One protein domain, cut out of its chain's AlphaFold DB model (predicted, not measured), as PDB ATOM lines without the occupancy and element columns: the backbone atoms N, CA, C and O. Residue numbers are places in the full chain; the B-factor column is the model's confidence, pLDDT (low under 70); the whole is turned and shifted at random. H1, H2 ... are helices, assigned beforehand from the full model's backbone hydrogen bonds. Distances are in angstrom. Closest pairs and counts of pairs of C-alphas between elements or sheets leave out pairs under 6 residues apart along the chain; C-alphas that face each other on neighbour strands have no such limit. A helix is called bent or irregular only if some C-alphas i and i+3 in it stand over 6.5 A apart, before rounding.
ATOM      1  N   PHE A  10     108.314 142.493 127.026       81.06
ATOM      2  CA  PHE A  10     109.595 142.327 127.720       81.06
ATOM      3  C   PHE A  10     110.174 140.911 127.562       81.06
ATOM      4  O   PHE A  10     111.371 140.746 127.305       81.06
ATOM      5  N   LEU A  11     109.329 139.881 127.670       78.62
ATOM      6  CA  LEU A  11     109.725 138.485 127.484       78.62
ATOM      7  C   LEU A  11     110.180 138.220 126.041       78.62
ATOM      8  O   LEU A  11     111.220 137.594 125.832       78.62
ATOM      9  N   LEU A  12     109.440 138.726 125.050       71.94
ATOM     10  CA  LEU A  12     109.756 138.579 123.628       71.94
ATOM     11  C   LEU A  12     111.092 139.249 123.305       71.94
ATOM     12  O   LEU A  12     111.973 138.592 122.755       71.94
ATOM     13  N   VAL A  13     111.300 140.496 123.742       70.44
ATOM     14  CA  VAL A  13     112.585 141.200 123.593       70.44
ATOM     15  C   VAL A  13     113.726 140.363 124.177       70.44
ATOM     16  O   VAL A  13     114.715 140.109 123.496       70.44
ATOM     17  N   ARG A  14     113.586 139.839 125.399       71.12
ATOM     18  CA  ARG A  14     114.640 139.026 126.032       71.12
ATOM     19  C   ARG A  14     114.919 137.711 125.292       71.12
ATOM     20  O   ARG A  14     116.069 137.268 125.258       71.12
ATOM     21  N   THR A  15     113.887 137.104 124.714       72.38
ATOM     22  CA  THR A  15     113.961 135.801 124.031       72.38
ATOM     23  C   THR A  15     114.544 135.932 122.627       72.38
ATOM     24  O   THR A  15     115.261 135.050 122.170       72.38
ATOM     25  N   VAL A  16     114.291 137.058 121.967       68.19
ATOM     26  CA  VAL A  16     114.693 137.343 120.586       68.19
ATOM     27  C   VAL A  16     116.069 138.031 120.547       68.19
ATOM     28  O   VAL A  16     116.894 137.680 119.707       68.19
ATOM     29  N   SER A  17     116.401 138.898 121.515       66.81
ATOM     30  CA  SER A  17     117.665 139.662 121.532       66.81
ATOM     31  C   SER A  17     118.935 138.826 121.516       66.81
ATOM     32  O   SER A  17     119.851 139.116 120.748       66.81
ATOM     33  N   LYS A  18     119.026 137.780 122.338       72.19
ATOM     34  CA  LYS A  18     120.258 136.980 122.430       72.19
ATOM     35  C   LYS A  18     120.507 136.069 121.214       72.19
ATOM     36  O   LYS A  18     121.624 136.103 120.692       72.19
ATOM     37  N   PRO A  19     119.537 135.267 120.731       73.69
ATOM     38  CA  PRO A  19     119.781 134.386 119.589       73.69
ATOM     39  C   PRO A  19     119.947 135.159 118.277       73.69
ATOM     40  O   PRO A  19     120.770 134.771 117.448       73.69
ATOM     41  N   ILE A  20     119.243 136.278 118.081       71.44
ATOM     42  CA  ILE A  20     119.334 137.049 116.830       71.44
ATOM     43  C   ILE A  20     120.636 137.839 116.733       71.44
ATOM     44  O   ILE A  20     121.285 137.805 115.689       71.44
ATOM     45  N   ALA A  21     121.099 138.445 117.828       65.25
ATOM     46  CA  ALA A  21     122.412 139.088 117.842       65.25
ATOM     47  C   ALA A  21     123.539 138.087 117.523       65.25
ATOM     48  O   ALA A  21     124.440 138.384 116.737       65.25
ATOM     49  N   ASN A  22     123.472 136.874 118.082       70.94
ATOM     50  CA  ASN A  22     124.504 135.856 117.872       70.94
ATOM     51  C   ASN A  22     124.451 135.227 116.468       70.94
ATOM     52  O   ASN A  22     125.498 134.983 115.869       70.94
ATOM     53  N   THR A  23     123.258 135.016 115.906       74.25
ATOM     54  CA  THR A  23     123.095 134.465 114.547       74.25
ATOM     55  C   THR A  23     123.468 135.470 113.461       74.25
ATOM     56  O   THR A  23     124.162 135.099 112.517       74.25
ATOM     57  N   ILE A  24     123.108 136.750 113.613       70.75
ATOM     58  CA  ILE A  24     123.491 137.810 112.667       70.75
ATOM     59  C   ILE A  24     125.014 138.014 112.664       70.75
ATOM     60  O   ILE A  24     125.616 138.133 111.594       70.75
ATOM     61  N   LYS A  25     125.672 137.958 113.832       68.31
ATOM     62  CA  LYS A  25     127.146 137.975 113.927       68.31
ATOM     63  C   LYS A  25     127.798 136.770 113.247       68.31
ATOM     64  O   LYS A  25     128.839 136.929 112.608       68.31
ATOM     65  N   GLY A  26     127.202 135.581 113.367       73.12
ATOM     66  CA  GLY A  26     127.663 134.369 112.679       73.12
ATOM     67  C   GLY A  26     127.522 134.472 111.157       73.12
ATOM     68  O   GLY A  26     128.489 134.262 110.424       73.12
ATOM     69  N   GLN A  27     126.351 134.903 110.686       67.31
ATOM     70  CA  GLN A  27     126.027 135.108 109.269       67.31
ATOM     71  C   GLN A  27     126.927 136.161 108.600       67.31
ATOM     72  O   GLN A  27     127.383 135.963 107.473       67.31
ATOM     73  N   ALA A  28     127.269 137.247 109.302       66.88
ATOM     74  CA  ALA A  28     128.143 138.298 108.774       66.88
ATOM     75  C   ALA A  28     129.604 137.873 108.568       66.88
ATOM     76  O   ALA A  28     130.325 138.484 107.772       66.88
ATOM     77  N   LYS A  29     130.037 136.803 109.242       69.38
ATOM     78  CA  LYS A  29     131.346 136.184 109.009       69.38
ATOM     79  C   LYS A  29     131.314 135.173 107.863       69.38
ATOM     80  O   LYS A  29     132.315 135.040 107.170       69.38
ATOM     81  N   GLN A  30     130.180 134.505 107.656       76.31
ATOM     82  CA  GLN A  30     130.036 133.413 106.688       76.31
ATOM     83  C   GLN A  30     129.652 133.890 105.279       76.31
ATOM     84  O   GLN A  30     130.134 133.323 104.300       76.31
ATOM     85  N   HIS A  31     128.840 134.950 105.141       80.06
ATOM     86  CA  HIS A  31     128.342 135.393 103.833       80.06
ATOM     87  C   HIS A  31     128.919 136.746 103.367       80.06
ATOM     88  O   HIS A  31     128.628 137.790 103.959       80.06
ATOM     89  N   PRO A  32     129.647 136.786 102.229       77.88
ATOM     90  CA  PRO A  32     130.254 138.017 101.711       77.88
ATOM     91  C   PRO A  32     129.231 139.035 101.180       77.88
ATOM     92  O   PRO A  32     129.487 140.238 101.232       77.88
ATOM     93  N   ARG A  33     128.054 138.595 100.701       81.00
ATOM     94  CA  ARG A  33     126.959 139.516 100.332       81.00
ATOM     95  C   ARG A  33     126.400 140.234 101.555       81.00
ATOM     96  O   ARG A  33     126.258 141.450 101.535       81.00
ATOM     97  N   PHE A  34     126.147 139.489 102.629       78.81
ATOM     98  CA  PHE A  34     125.626 140.046 103.873       78.81
ATOM     99  C   PHE A  34     126.637 140.990 104.531       78.81
ATOM    100  O   PHE A  34     126.279 142.087 104.946       78.81
ATOM    101  N   ARG A  35     127.930 140.635 104.492       79.00
ATOM    102  CA  ARG A  35     129.033 141.518 104.891       79.00
ATOM    103  C   ARG A  35     128.954 142.893 104.214       79.00
ATOM    104  O   ARG A  35     129.052 143.903 104.904       79.00
ATOM    105  N   LYS A  36     128.744 142.958 102.891       83.06
ATOM    106  CA  LYS A  36     128.619 144.239 102.163       83.06
ATOM    107  C   LYS A  36     127.398 145.047 102.607       83.06
ATOM    108  O   LYS A  36     127.505 146.264 102.728       83.06
ATOM    109  N   VAL A  37     126.275 144.384 102.890       83.62
ATOM    110  CA  VAL A  37     125.064 145.037 103.415       83.62
ATOM    111  C   VAL A  37     125.328 145.628 104.801       83.62
ATOM    112  O   VAL A  37     125.045 146.802 105.015       83.62
ATOM    113  N   CYS A  38     125.941 144.869 105.714       81.44
ATOM    114  CA  CYS A  38     126.296 145.364 107.048       81.44
ATOM    115  C   CYS A  38     127.269 146.546 106.990       81.44
ATOM    116  O   CYS A  38     127.071 147.519 107.711       81.44
ATOM    117  N   ILE A  39     128.286 146.491 106.123       82.12
ATOM    118  CA  ILE A  39     129.245 147.593 105.947       82.12
ATOM    119  C   ILE A  39     128.540 148.832 105.389       82.12
ATOM    120  O   ILE A  39     128.710 149.922 105.933       82.12
ATOM    121  N   GLY A  40     127.721 148.676 104.344       83.69
ATOM    122  CA  GLY A  40     126.963 149.783 103.759       83.69
ATOM    123  C   GLY A  40     126.007 150.424 104.764       83.69
ATOM    124  O   GLY A  40     125.953 151.646 104.872       83.69
ATOM    125  N   PHE A  41     125.318 149.606 105.561       84.50
ATOM    126  CA  PHE A  41     124.409 150.080 106.600       84.50
ATOM    127  C   PHE A  41     125.149 150.774 107.750       84.50
ATOM    128  O   PHE A  41     124.762 151.869 108.153       84.50
ATOM    129  N   ALA A  42     126.262 150.206 108.224       82.31
ATOM    130  CA  ALA A  42     127.098 150.822 109.255       82.31
ATOM    131  C   ALA A  42     127.645 152.183 108.800       82.31
ATOM    132  O   ALA A  42     127.617 153.155 109.555       82.31
ATOM    133  N   GLN A  43     128.099 152.278 107.548       83.19
ATOM    134  CA  GLN A  43     128.568 153.533 106.966       83.19
ATOM    135  C   GLN A  43     127.431 154.540 106.766       83.19
ATOM    136  O   GLN A  43     127.647 155.733 106.974       83.19
ATOM    137  N   TRP A  44     126.230 154.090 106.390       86.12
ATOM    138  CA  TRP A  44     125.055 154.954 106.280       86.12
ATOM    139  C   TRP A  44     124.677 155.551 107.636       86.12
ATOM    140  O   TRP A  44     124.588 156.770 107.746       86.12
ATOM    141  N   VAL A  45     124.557 154.726 108.681       85.06
ATOM    142  CA  VAL A  45     124.271 155.201 110.044       85.06
ATOM    143  C   VAL A  45     125.342 156.179 110.515       85.06
ATOM    144  O   VAL A  45     125.009 157.256 110.995       85.06
ATOM    145  N   HIS A  46     126.622 155.851 110.323       83.00
ATOM    146  CA  HIS A  46     127.719 156.730 110.723       83.00
ATOM    147  C   HIS A  46     127.687 158.077 109.984       83.00
ATOM    148  O   HIS A  46     127.995 159.116 110.564       83.00
ATOM    149  N   ARG A  47     127.320 158.087 108.697       83.38
ATOM    150  CA  ARG A  47     127.130 159.338 107.948       83.38
ATOM    151  C   ARG A  47     125.948 160.121 108.498       83.38
ATOM    152  O   ARG A  47     126.081 161.317 108.712       83.38
ATOM    153  N   THR A  48     124.820 159.465 108.747       86.81
ATOM    154  CA  THR A  48     123.620 160.106 109.293       86.81
ATOM    155  C   THR A  48     123.880 160.713 110.672       86.81
ATOM    156  O   THR A  48     123.531 161.869 110.886       86.81
ATOM    157  N   ASP A  49     124.552 159.985 111.570       85.12
ATOM    158  CA  ASP A  49     124.960 160.476 112.894       85.12
ATOM    159  C   ASP A  49     125.872 161.704 112.770       85.12
ATOM    160  O   ASP A  49     125.637 162.723 113.412       85.12
ATOM    161  N   TYR A  50     126.845 161.659 111.859       84.06
ATOM    162  CA  TYR A  50     127.715 162.795 111.577       84.06
ATOM    163  C   TYR A  50     126.947 164.016 111.037       84.06
ATOM    164  O   TYR A  50     127.142 165.130 111.518       84.06
ATOM    165  N   TYR A  51     126.034 163.827 110.076       84.69
ATOM    166  CA  TYR A  51     125.196 164.912 109.551       84.69
ATOM    167  C   TYR A  51     124.278 165.508 110.623       84.69
ATOM    168  O   TYR A  51     124.074 166.722 110.646       84.69
ATOM    169  N   LEU A  52     123.727 164.674 111.506       87.19
ATOM    170  CA  LEU A  52     122.909 165.117 112.633       87.19
ATOM    171  C   LEU A  52     123.740 165.913 113.636       87.19
ATOM    172  O   LEU A  52     123.338 167.015 113.994       87.19
ATOM    173  N   ARG A  53     124.918 165.415 114.029       83.94
ATOM    174  CA  ARG A  53     125.842 166.146 114.909       83.94
ATOM    175  C   ARG A  53     126.219 167.490 114.318       83.94
ATOM    176  O   ARG A  53     126.157 168.489 115.017       83.94
ATOM    177  N   MET A  54     126.511 167.539 113.023       84.31
ATOM    178  CA  MET A  54     126.862 168.794 112.369       84.31
ATOM    179  C   MET A  54     125.687 169.778 112.319       84.31
ATOM    180  O   MET A  54     125.878 170.974 112.505       84.31
ATOM    181  N   ARG A  55     124.457 169.289 112.113       84.94
ATOM    182  CA  ARG A  55     123.248 170.129 112.121       84.94
ATOM    183  C   ARG A  55     122.850 170.614 113.512       84.94
ATOM    184  O   ARG A  55     122.316 171.709 113.621       84.94
ATOM    185  N   VAL A  56     123.062 169.798 114.542       88.81
ATOM    186  CA  VAL A  56     122.625 170.102 115.912       88.81
ATOM    187  C   VAL A  56     123.701 170.863 116.693       88.81
ATOM    188  O   VAL A  56     123.363 171.791 117.416       88.81
ATOM    189  N   LEU A  57     124.982 170.502 116.547       84.81
ATOM    190  CA  LEU A  57     126.104 171.094 117.294       84.81
ATOM    191  C   LEU A  57     126.876 172.155 116.490       84.81
ATOM    192  O   LEU A  57     127.664 172.889 117.076       84.81
ATOM    193  N   GLY A  58     126.676 172.251 115.170       79.06
ATOM    194  CA  GLY A  58     127.335 173.262 114.333       79.06
ATOM    195  C   GLY A  58     128.855 173.099 114.185       79.06
ATOM    196  O   GLY A  58     129.524 174.047 113.781       79.06
ATOM    197  N   GLU A  59     129.423 171.934 114.521       76.38
ATOM    198  CA  GLU A  59     130.859 171.659 114.362       76.38
ATOM    199  C   GLU A  59     131.301 171.671 112.888       76.38
ATOM    200  O   GLU A  59     130.529 171.358 111.986       76.38
ATOM    201  N   ASN A  60     132.568 172.018 112.630       64.25
ATOM    202  CA  ASN A  60     133.127 172.078 111.278       64.25
ATOM    203  C   ASN A  60     133.378 170.682 110.688       64.25
ATOM    204  O   ASN A  60     133.866 169.771 111.361       64.25
ATOM    205  N   ALA A  61     133.109 170.553 109.387       61.44
ATOM    206  CA  ALA A  61     133.136 169.303 108.639       61.44
ATOM    207  C   ALA A  61     134.532 168.647 108.556       61.44
ATOM    208  O   ALA A  61     135.249 168.793 107.565       61.44
ATOM    209  N   THR A  62     134.946 167.890 109.574       62.03
ATOM    210  CA  THR A  62     136.168 167.070 109.508       62.03
ATOM    211  C   THR A  62     135.967 165.807 108.657       62.03
ATOM    212  O   THR A  62     134.938 165.136 108.726       62.03
ATOM    213  N   LYS A  63     136.960 165.461 107.825       59.78
ATOM    214  CA  LYS A  63     136.904 164.338 106.871       59.78
ATOM    215  C   LYS A  63     136.623 163.001 107.578       59.78
ATOM    216  O   LYS A  63     137.463 162.495 108.318       59.78
ATOM    217  N   ILE A  64     135.467 162.402 107.283       61.09
ATOM    218  CA  ILE A  64     135.043 161.097 107.809       61.09
ATOM    219  C   ILE A  64     136.020 160.015 107.327       61.09
ATOM    220  O   ILE A  64     136.101 159.728 106.130       61.09
ATOM    221  N   ARG A  65     136.762 159.391 108.250       62.22
ATOM    222  CA  ARG A  65     137.575 158.206 107.943       62.22
ATOM    223  C   ARG A  65     136.663 156.972 107.908       62.22
ATOM    224  O   ARG A  65     135.959 156.739 108.889       62.22
ATOM    225  N   PRO A  66     136.648 156.181 106.819       64.88
ATOM    226  CA  PRO A  66     135.879 154.944 106.794       64.88
ATOM    227  C   PRO A  66     136.414 153.974 107.858       64.88
ATOM    228  O   PRO A  66     137.623 153.844 108.049       64.88
ATOM    229  N   LEU A  67     135.499 153.321 108.574       63.34
ATOM    230  CA  LEU A  67     135.828 152.334 109.598       63.34
ATOM    231  C   LEU A  67     136.496 151.105 108.958       63.34
ATOM    232  O   LEU A  67     136.106 150.698 107.869       63.34
ATOM    233  N   ASN A  68     137.463 150.495 109.654       75.00
ATOM    234  CA  ASN A  68     138.063 149.216 109.256       75.00
ATOM    235  C   ASN A  68     136.958 148.161 109.051       75.00
ATOM    236  O   ASN A  68     136.106 148.002 109.931       75.00
ATOM    237  N   ASP A  69     136.991 147.450 107.921       72.94
ATOM    238  CA  ASP A  69     135.979 146.479 107.486       72.94
ATOM    239  C   ASP A  69     135.539 145.530 108.606       72.94
ATOM    240  O   ASP A  69     134.346 145.309 108.796       72.94
ATOM    241  N   THR A  70     136.474 145.025 109.414       78.19
ATOM    242  CA  THR A  70     136.157 144.106 110.521       78.19
ATOM    243  C   THR A  70     135.281 144.761 111.593       78.19
ATOM    244  O   THR A  70     134.321 144.149 112.061       78.19
ATOM    245  N   ARG A  71     135.566 146.019 111.954       78.19
ATOM    246  CA  ARG A  71     134.754 146.771 112.927       78.19
ATOM    247  C   ARG A  71     133.418 147.204 112.336       78.19
ATOM    248  O   ARG A  71     132.405 147.130 113.022       78.19
ATOM    249  N   ALA A  72     133.394 147.602 111.062       77.38
ATOM    250  CA  ALA A  72     132.158 147.970 110.371       77.38
ATOM    251  C   ALA A  72     131.156 146.805 110.339       77.38
ATOM    252  O   ALA A  72     129.955 147.013 110.501       77.38
ATOM    253  N   ILE A  73     131.651 145.576 110.185       79.25
ATOM    254  CA  ILE A  73     130.823 144.368 110.207       79.25
ATOM    255  C   ILE A  73     130.216 144.130 111.587       79.25
ATOM    256  O   ILE A  73     129.022 143.861 111.680       79.25
ATOM    257  N   GLU A  74     131.014 144.226 112.649       79.56
ATOM    258  CA  GLU A  74     130.534 143.988 114.011       79.56
ATOM    259  C   GLU A  74     129.498 145.032 114.439       79.56
ATOM    260  O   GLU A  74     128.420 144.678 114.923       79.56
ATOM    261  N   THR A  75     129.779 146.313 114.186       81.19
ATOM    262  CA  THR A  75     128.836 147.401 114.458       81.19
ATOM    263  C   THR A  75     127.582 147.277 113.593       81.19
ATOM    264  O   THR A  75     126.474 147.365 114.114       81.19
ATOM    265  N   GLY A  76     127.727 147.000 112.294       81.06
ATOM    266  CA  GLY A  76     126.594 146.820 111.385       81.06
ATOM    267  C   GLY A  76     125.698 145.646 111.779       81.06
ATOM    268  O   GLY A  76     124.477 145.775 111.748       81.06
ATOM    269  N   ALA A  77     126.284 144.525 112.206       81.56
ATOM    270  CA  ALA A  77     125.551 143.360 112.697       81.56
ATOM    271  C   ALA A  77     124.763 143.666 113.982       81.56
ATOM    272  O   ALA A  77     123.596 143.288 114.075       81.56
ATOM    273  N   ASN A  78     125.365 144.380 114.941       80.69
ATOM    274  CA  ASN A  78     124.681 144.783 116.175       80.69
ATOM    275  C   ASN A  78     123.474 145.679 115.873       80.69
ATOM    276  O   ASN A  78     122.357 145.334 116.256       80.69
ATOM    277  N   ILE A  79     123.671 146.760 115.108       82.94
ATOM    278  CA  ILE A  79     122.591 147.709 114.793       82.94
ATOM    279  C   ILE A  79     121.482 147.024 113.985       82.94
ATOM    280  O   ILE A  79     120.304 147.256 114.241       82.94
ATOM    281  N   LEU A  80     121.828 146.146 113.038       83.00
ATOM    282  CA  LEU A  80     120.832 145.406 112.262       83.00
ATOM    283  C   LEU A  80     120.008 144.458 113.150       83.00
ATOM    284  O   LEU A  80     118.794 144.360 112.981       83.00
ATOM    285  N   SER A  81     120.653 143.793 114.112       79.19
ATOM    286  CA  SER A  81     119.980 142.894 115.054       79.19
ATOM    287  C   SER A  81     119.063 143.631 116.030       79.19
ATOM    288  O   SER A  81     117.941 143.190 116.266       79.19
ATOM    289  N   GLU A  82     119.490 144.783 116.542       77.69
ATOM    290  CA  GLU A  82     118.670 145.626 117.411       77.69
ATOM    291  C   GLU A  82     117.510 146.242 116.626       77.69
ATOM    292  O   GLU A  82     116.357 146.157 117.051       77.69
ATOM    293  N   GLY A  83     117.784 146.773 115.433       83.81
ATOM    294  CA  GLY A  83     116.780 147.344 114.538       83.81
ATOM    295  C   GLY A  83     115.703 146.340 114.130       83.81
ATOM    296  O   GLY A  83     114.528 146.696 114.084       83.81
ATOM    297  N   PHE A  84     116.063 145.073 113.910       81.81
ATOM    298  CA  PHE A  84     115.091 144.011 113.636       81.81
ATOM    299  C   PHE A  84     114.105 143.829 114.797       81.81
ATOM    300  O   PHE A  84     112.895 143.747 114.590       81.81
ATOM    301  N   ILE A  85     114.600 143.834 116.033       81.56
ATOM    302  CA  ILE A  85     113.774 143.641 117.232       81.56
ATOM    303  C   ILE A  85     112.887 144.856 117.476       81.56
ATOM    304  O   ILE A  85     111.695 144.698 117.741       81.56
ATOM    305  N   PHE A  86     113.435 146.062 117.322       82.31
ATOM    306  CA  PHE A  86     112.653 147.296 117.376       82.31
ATOM    307  C   PHE A  86     111.605 147.365 116.264       82.31
ATOM    308  O   PHE A  86     110.503 147.844 116.511       82.31
ATOM    309  N   SER A  87     111.899 146.857 115.065       86.56
ATOM    310  CA  SER A  87     110.940 146.803 113.960       86.56
ATOM    311  C   SER A  87     109.788 145.850 114.262       86.56
ATOM    312  O   SER A  87     108.635 146.224 114.073       86.56
ATOM    313  N   VAL A  88     110.068 144.658 114.795       82.00
ATOM    314  CA  VAL A  88     109.021 143.699 115.183       82.00
ATOM    315  C   VAL A  88     108.181 144.247 116.340       82.00
ATOM    316  O   VAL A  88     106.953 144.243 116.264       82.00
ATOM    317  N   ALA A  89     108.818 144.762 117.395       80.12
ATOM    318  CA  ALA A  89     108.118 145.310 118.555       80.12
ATOM    319  C   ALA A  89     107.322 146.579 118.203       80.12
ATOM    320  O   ALA A  89     106.136 146.680 118.512       80.12
ATOM    321  N   GLY A  90     107.956 147.531 117.516       85.81
ATOM    322  CA  GLY A  90     107.329 148.768 117.060       85.81
ATOM    323  C   GLY A  90     106.235 148.511 116.030       85.81
ATOM    324  O   GLY A  90     105.162 149.094 116.129       85.81
ATOM    325  N   GLY A  91     106.456 147.587 115.095       89.50
ATOM    326  CA  GLY A  91     105.460 147.164 114.114       89.50
ATOM    327  C   GLY A  91     104.220 146.568 114.771       89.50
ATOM    328  O   GLY A  91     103.108 146.943 114.406       89.50
ATOM    329  N   LEU A  92     104.389 145.716 115.788       85.88
ATOM    330  CA  LEU A  92     103.269 145.153 116.545       85.88
ATOM    331  C   LEU A  92     102.476 146.242 117.285       85.88
ATOM    332  O   LEU A  92     101.249 146.262 117.211       85.88
ATOM    333  N   ILE A  93     103.171 147.173 117.946       87.50
ATOM    334  CA  ILE A  93     102.543 148.287 118.674       87.50
ATOM    335  C   ILE A  93     101.799 149.218 117.711       87.50
ATOM    336  O   ILE A  93     100.658 149.592 117.976       87.50
ATOM    337  N   LEU A  94     102.414 149.589 116.584       91.38
ATOM    338  CA  LEU A  94     101.782 150.433 115.569       91.38
ATOM    339  C   LEU A  94     100.573 149.734 114.948       91.38
ATOM    340  O   LEU A  94      99.531 150.362 114.772       91.38
TER     341      LEU A  94
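This is residues 10 to 94 of the 181 residues of an uncharacterized protein of Geotrichum candidum (UniProt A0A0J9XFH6). The three helices make a flat, loose V: H1 and H3 run side by side in opposite ways as one arm, and H2 alone makes the other arm. The arms meet where residues 35 to 43 of H2 touch residues 69 to 80 of H3, and a long link runs from the far end of H2 back to the beginning of H3. The printed part has 85 residues with three named helices, in the order H1, H2, H3, and no named strand; its class is all helix. It is loose, with a radius of gyration of the C-alphas of 15.1 A, and the C-alphas span 44 by 33 by 16 A along their three main axes.

H2 and H3 are the longest helices by residues, with 26 each. H2 holds residues 32 to 57 and measures 36.8 A from its first to its last C-alpha, from Pro 32 at (130.254, 138.017, 101.711) to Leu 57 at (126.104, 171.094, 117.294). H3 holds residues 69 to 94 and measures 35.4 A, with C-alpha 94 at (101.782, 150.433, 115.569). H1 holds residues 10 to 30 and measures 30.7 A, with C-alpha 10 at (109.595, 142.327, 127.720). H1 has a kink of 27 degrees near residue 18 and is irregular, but only just: C-alphas 15 and 18 are 6.6 A apart.

H2 touches H3 with residues 35 to 43 alone, and H3 touches H2 with residues 69 to 80 alone. Their closest C-alphas, those of Ala 42 and Gly 76, are 4.6 A apart. The two lines are about perpendicular, at 78 degrees. H3 touches H1 with 19 pairs of C-alphas within 8 A; the closest, those of Ala 21 and Ser 81, are 5.3 A apart. H1 and H3 run opposite ways at a shallow tilt of 32 degrees, only just short of steep. H1 and H2 touch only at the corner by their link, H1 with residues 27 to 29 alone and H2 with residues 34 to 38 alone; the closest C-alphas are those of Ala 28 and Arg 35, 5.1 A apart. They run opposite ways at a steep tilt of 62 degrees. In H2 and H3 every backbone O i to N i+4 pair is within hydrogen-bond range; in H1 14 of 17 are.

The two C-alphas farthest apart are those of Leu 11 and Asn 60, 44.0 A, while those of Phe 10 and Leu 94, the first and last printed, are 16.6 A apart. The printed part has no cut. The link from H1 to H2 is tight, with 1 residue, and the link from H2 to H3 is long, with 11 residues. The mean pLDDT of the printed part is 77.8. Fifteen residues are under 70: 16 to 17, 21, 25, 27 to 29 and 60 to 67.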